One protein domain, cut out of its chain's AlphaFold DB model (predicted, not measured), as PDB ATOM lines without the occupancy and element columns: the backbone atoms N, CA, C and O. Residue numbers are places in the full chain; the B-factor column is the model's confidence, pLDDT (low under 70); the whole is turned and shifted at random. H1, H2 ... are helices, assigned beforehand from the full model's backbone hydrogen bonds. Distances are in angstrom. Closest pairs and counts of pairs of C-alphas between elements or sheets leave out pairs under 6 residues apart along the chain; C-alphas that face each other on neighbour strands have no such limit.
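What this domain is: This is residues 14 to 45 and 52 to 59 of the 177 residues of the protein "Tetrahydrofolate dehydrogenase/cyclohydrolase, NAD(P)-binding domain protein" of Fasciola hepatica (UniProt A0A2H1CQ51). This piece has little regular structure: a short helix, H2, with a shorter one, H1, about perpendicular to it near one end of the long axis, and the rest of the printed part outside any named element. A long loop joins H1 to H2; after H2 the backbone runs to a cut at the other end, and residues 52 to 59 run back toward H2. The printed part has 40 residues, with two named helices, H1 then H2, holding 14 of them, and no named strand; the class is all helix. It is compact by its radius of gyration of the C-alphas, 10.0 A, yet elongated, spanning 31 by 17 by 13 A.

Where its parts are: H2, residues 32 to 39, is 10.8 A long, from C-alpha 32 at (8.158, 10.888, 3.026) to C-alpha 39 at (-2.509, 12.230, 3.732). H1, residues 15 to 20, is 8.4 A long and begins with C-alpha 15 at (14.505, 5.517, -1.498).

How they stand to each other: H2 and H1 are close but not clearly touching; their closest C-alphas, those of Phe 32 and Tyr 19, are 6.6 A apart. Their lines are about perpendicular, at 85 degrees. In both, every O i to N i+4 pair is within hydrogen-bond range.

The domain as a whole: The C-alphas farthest apart, of Val 14 and Ala 52, are 33.0 A apart. The link from H1 to H2, 11 residues, is long. Residues 46 to 51 are not printed; C-alphas 45 and 52 are 8.2 A apart across the cut. Mean pLDDT of the printed part is 77.1; residues 41 to 45 and 52 to 56 are under 70.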
ATOM      1  N   VAL A  14      16.556   3.303  -4.514       87.56
ATOM      2  CA  VAL A  14      16.074   4.639  -4.907       87.56
ATOM      3  C   VAL A  14      15.488   5.453  -3.748       87.56
ATOM      4  O   VAL A  14      15.416   6.676  -3.830       87.56
ATOM      5  N   TRP A  15      15.105   4.818  -2.636       86.69
ATOM      6  CA  TRP A  15      14.505   5.517  -1.498       86.69
ATOM      7  C   TRP A  15      15.513   6.344  -0.717       86.69
ATOM      8  O   TRP A  15      15.171   7.426  -0.250       86.69
ATOM      9  N   LYS A  16      16.759   5.874  -0.602       88.19
ATOM     10  CA  LYS A  16      17.818   6.630   0.078       88.19
ATOM     11  C   LYS A  16      18.033   8.017  -0.549       88.19
ATOM     12  O   LYS A  16      17.936   8.993   0.191       88.19
ATOM     13  N   PRO A  17      18.285   8.143  -1.867       88.31
ATOM     14  CA  PRO A  17      18.470   9.450  -2.479       88.31
ATOM     15  C   PRO A  17      17.178  10.277  -2.501       88.31
ATOM     16  O   PRO A  17      17.248  11.464  -2.208       88.31
ATOM     17  N   LEU A  18      16.003   9.676  -2.748       87.50
ATOM     18  CA  LEU A  18      14.723  10.404  -2.696       87.50
ATOM     19  C   LEU A  18      14.452  11.019  -1.312       87.50
ATOM     20  O   LEU A  18      14.004  12.157  -1.222       87.50
ATOM     21  N   TYR A  19      14.743  10.296  -0.228       88.62
ATOM     22  CA  TYR A  19      14.520  10.778   1.141       88.62
ATOM     23  C   TYR A  19      15.608  11.723   1.653       88.62
ATOM     24  O   TYR A  19      15.402  12.378   2.673       88.62
ATOM     25  N   ALA A  20      16.738  11.821   0.953       90.38
ATOM     26  CA  ALA A  20      17.777  12.804   1.241       90.38
ATOM     27  C   ALA A  20      17.462  14.193   0.653       90.38
ATOM     28  O   ALA A  20      18.102  15.177   1.030       90.38
ATOM     29  N   ILE A  21      16.490  14.298  -0.263       90.25
ATOM     30  CA  ILE A  21      16.061  15.584  -0.817       90.25
ATOM     31  C   ILE A  21      15.376  16.390   0.289       90.25
ATOM     32  O   ILE A  21      14.422  15.925   0.914       90.25
ATOM     33  N   ALA A  22      15.847  17.620   0.512       89.56
ATOM     34  CA  ALA A  22      15.180  18.555   1.412       89.56
ATOM     35  C   ALA A  22      13.704  18.721   0.983       89.56
ATOM     36  O   ALA A  22      13.469  18.975  -0.200       89.56
ATOM     37  N   PRO A  23      12.716  18.613   1.890       85.94
ATOM     38  CA  PRO A  23      11.294  18.567   1.522       85.94
ATOM     39  C   PRO A  23      10.823  19.738   0.646       85.94
ATOM     40  O   PRO A  23      10.092  19.556  -0.322       85.94
ATOM     41  N   GLU A  24      11.309  20.938   0.939       85.38
ATOM     42  CA  GLU A  24      11.070  22.181   0.200       85.38
ATOM     43  C   GLU A  24      11.655  22.190  -1.228       85.38
ATOM     44  O   GLU A  24      11.232  22.989  -2.067       85.38
ATOM     45  N   LYS A  25      12.598  21.289  -1.531       87.62
ATOM     46  CA  LYS A  25      13.198  21.076  -2.862       87.62
ATOM     47  C   LYS A  25      12.721  19.785  -3.543       87.62
ATOM     48  O   LYS A  25      13.127  19.508  -4.676       87.62
ATOM     49  N   ASP A  26      11.879  18.997  -2.882       88.44
ATOM     50  CA  ASP A  26      11.290  17.769  -3.422       88.44
ATOM     51  C   ASP A  26      10.121  18.099  -4.353       88.44
ATOM     52  O   ASP A  26       8.965  17.859  -4.040       88.44
ATOM     53  N   VAL A  27      10.436  18.679  -5.510       88.00
ATOM     54  CA  VAL A  27       9.453  19.103  -6.524       88.00
ATOM     55  C   VAL A  27       8.576  17.966  -7.063       88.00
ATOM     56  O   VAL A  27       7.518  18.241  -7.616       88.00
ATOM     57  N   ASP A  28       8.991  16.705  -6.891       88.56
ATOM     58  CA  ASP A  28       8.204  15.537  -7.310       88.56
ATOM     59  C   ASP A  28       7.215  15.083  -6.227       88.56
ATOM     60  O   ASP A  28       6.363  14.237  -6.493       88.56
ATOM     61  N   GLY A  29       7.325  15.598  -4.997       89.12
ATOM     62  CA  GLY A  29       6.452  15.238  -3.876       89.12
ATOM     63  C   GLY A  29       6.576  13.780  -3.412       89.12
ATOM     64  O   GLY A  29       5.641  13.248  -2.807       89.12
ATOM     65  N   LEU A  30       7.693  13.107  -3.711       89.81
ATOM     66  CA  LEU A  30       7.895  11.672  -3.442       89.81
ATOM     67  C   LEU A  30       8.608  11.393  -2.114       89.81
ATOM     68  O   LEU A  30       8.696  10.237  -1.676       89.81
ATOM     69  N   GLY A  31       9.127  12.436  -1.471       88.75
ATOM     70  CA  GLY A  31       9.713  12.377  -0.145       88.75
ATOM     71  C   GLY A  31       8.660  12.081   0.924       88.75
ATOM     72  O   GLY A  31       7.519  12.543   0.862       88.75
ATOM     73  N   PHE A  32       9.062  11.341   1.962       87.19
ATOM     74  CA  PHE A  32       8.158  10.888   3.026       87.19
ATOM     75  C   PHE A  32       7.381  12.035   3.692       87.19
ATOM     76  O   PHE A  32       6.211  11.862   4.023       87.19
ATOM     77  N   ARG A  33       8.005  13.210   3.876       86.88
ATOM     78  CA  ARG A  33       7.371  14.362   4.530       86.88
ATOM     79  C   ARG A  33       6.246  14.945   3.680       86.88
ATOM     80  O   ARG A  33       5.174  15.185   4.217       86.88
ATOM     81  N   ASN A  34       6.465  15.121   2.376       87.25
ATOM     82  CA  ASN A  34       5.434  15.617   1.465       87.25
ATOM     83  C   ASN A  34       4.283  14.611   1.352       87.25
ATOM     84  O   ASN A  34       3.128  14.980   1.536       87.25
ATOM     85  N   THR A  35       4.587  13.320   1.193       86.88
ATOM     86  CA  THR A  35       3.553  12.270   1.199       86.88
ATOM     87  C   THR A  35       2.752  12.244   2.511       86.88
ATOM     88  O   THR A  35       1.536  12.085   2.487       86.88
ATOM     89  N   ALA A  36       3.404  12.420   3.664       86.81
ATOM     90  CA  ALA A  36       2.724  12.440   4.960       86.81
ATOM     91  C   ALA A  36       1.855  13.690   5.161       86.81
ATOM     92  O   ALA A  36       0.812  13.609   5.798       86.81
ATOM     93  N   LEU A  37       2.268  14.844   4.639       84.50
ATOM     94  CA  LEU A  37       1.462  16.065   4.688       84.50
ATOM     95  C   LEU A  37       0.216  15.949   3.798       84.50
ATOM     96  O   LEU A  37      -0.850  16.402   4.217       84.50
ATOM     97  N   LEU A  38       0.334  15.279   2.641       86.31
ATOM     98  CA  LEU A  38      -0.787  14.996   1.739       86.31
ATOM     99  C   LEU A  38      -1.911  14.246   2.452       86.31
ATOM    100  O   LEU A  38      -3.065  14.669   2.432       86.31
ATOM    101  N   SER A  39      -1.550  13.156   3.126       82.69
ATOM    102  CA  SER A  39      -2.509  12.230   3.732       82.69
ATOM    103  C   SER A  39      -3.205  12.771   4.980       82.69
ATOM    104  O   SER A  39      -4.175  12.179   5.444       82.69
ATOM    105  N   ARG A  40      -2.727  13.886   5.553       71.94
ATOM    106  CA  ARG A  40      -3.353  14.531   6.722       71.94
ATOM    107  C   ARG A  40      -4.186  15.760   6.364       71.94
ATOM    108  O   ARG A  40      -4.466  16.554   7.255       71.94
ATOM    109  N   GLU A  41      -4.532  15.938   5.088       61.19
ATOM    110  CA  GLU A  41      -5.331  17.069   4.587       61.19
ATOM    111  C   GLU A  41      -4.719  18.455   4.848       61.19
ATOM    112  O   GLU A  41      -5.369  19.476   4.624       61.19
ATOM    113  N   ASN A  42      -3.437  18.544   5.224       54.09
ATOM    114  CA  ASN A  42      -2.765  19.824   5.480       54.09
ATOM    115  C   ASN A  42      -2.362  20.545   4.174       54.09
ATOM    116  O   ASN A  42      -1.355  21.246   4.102       54.09
ATOM    117  N   VAL A  43      -3.128  20.292   3.114       55.03
ATOM    118  CA  VAL A  43      -2.788  20.535   1.712       55.03
ATOM    119  C   VAL A  43      -3.429  21.821   1.205       55.03
ATOM    120  O   VAL A  43      -2.952  22.375   0.225       55.03
ATOM    121  N   LEU A  44      -4.459  22.342   1.884       47.00
ATOM    122  CA  LEU A  44      -5.159  23.567   1.473       47.00
ATOM    123  C   LEU A  44      -5.445  24.554   2.618       47.00
ATOM    124  O   LEU A  44      -6.325  25.403   2.493       47.00
ATOM    125  N   CYS A  45      -4.688  24.520   3.718       36.88
ATOM    126  CA  CYS A  45      -4.771  25.565   4.739       36.88
ATOM    127  C   CYS A  45      -4.071  26.856   4.269       36.88
ATOM    128  O   CYS A  45      -3.051  27.259   4.823       36.88
ATOM    129  N   ALA A  52       0.441  31.367   9.875       39.78
ATOM    130  CA  ALA A  52       0.434  30.159   9.060       39.78
ATOM    131  C   ALA A  52       1.861  29.641   8.828       39.78
ATOM    132  O   ALA A  52       2.616  30.190   8.022       39.78
ATOM    133  N   VAL A  53       2.217  28.518   9.458       38.41
ATOM    134  CA  VAL A  53       3.368  27.716   9.029       38.41
ATOM    135  C   VAL A  53       3.102  27.261   7.590       38.41
ATOM    136  O   VAL A  53       2.408  26.277   7.348       38.41
ATOM    137  N   HIS A  54       3.618  28.026   6.625       42.56
ATOM    138  CA  HIS A  54       3.548  27.753   5.196       42.56
ATOM    139  C   HIS A  54       4.315  26.470   4.876       42.56
ATOM    140  O   HIS A  54       5.492  26.490   4.512       42.56
ATOM    141  N   TYR A  55       3.644  25.331   4.970       46.66
ATOM    142  CA  TYR A  55       4.138  24.130   4.328       46.66
ATOM    143  C   TYR A  55       3.882  24.254   2.826       46.66
ATOM    144  O   TYR A  55       2.824  23.895   2.321       46.66
ATOM    145  N   ARG A  56       4.882  24.783   2.110       61.84
ATOM    146  CA  ARG A  56       5.032  24.646   0.654       61.84
ATOM    147  C   ARG A  56       5.279  23.172   0.330       61.84
ATOM    148  O   ARG A  56       6.414  22.753   0.122       61.84
ATOM    149  N   MET A  57       4.225  22.375   0.411       74.19
ATOM    150  CA  MET A  57       4.269  20.954   0.124       74.19
ATOM    151  C   MET A  57       4.159  20.743  -1.386       74.19
ATOM    152  O   MET A  57       3.275  21.301  -2.035       74.19
ATOM    153  N   HIS A  58       5.031  19.904  -1.936       86.38
ATOM    154  CA  HIS A  58       4.905  19.433  -3.312       86.38
ATOM    155  C   HIS A  58       4.046  18.170  -3.347       86.38
ATOM    156  O   HIS A  58       4.226  17.257  -2.541       86.38
ATOM    157  N   ILE A  59       3.102  18.123  -4.280       89.44
ATOM    158  CA  ILE A  59       2.222  16.975  -4.523       89.44
ATOM    159  C   ILE A  59       2.771  16.225  -5.742       89.44
ATOM    160  O   ILE A  59       3.203  16.888  -6.687       89.44
TER     161      ILE A  59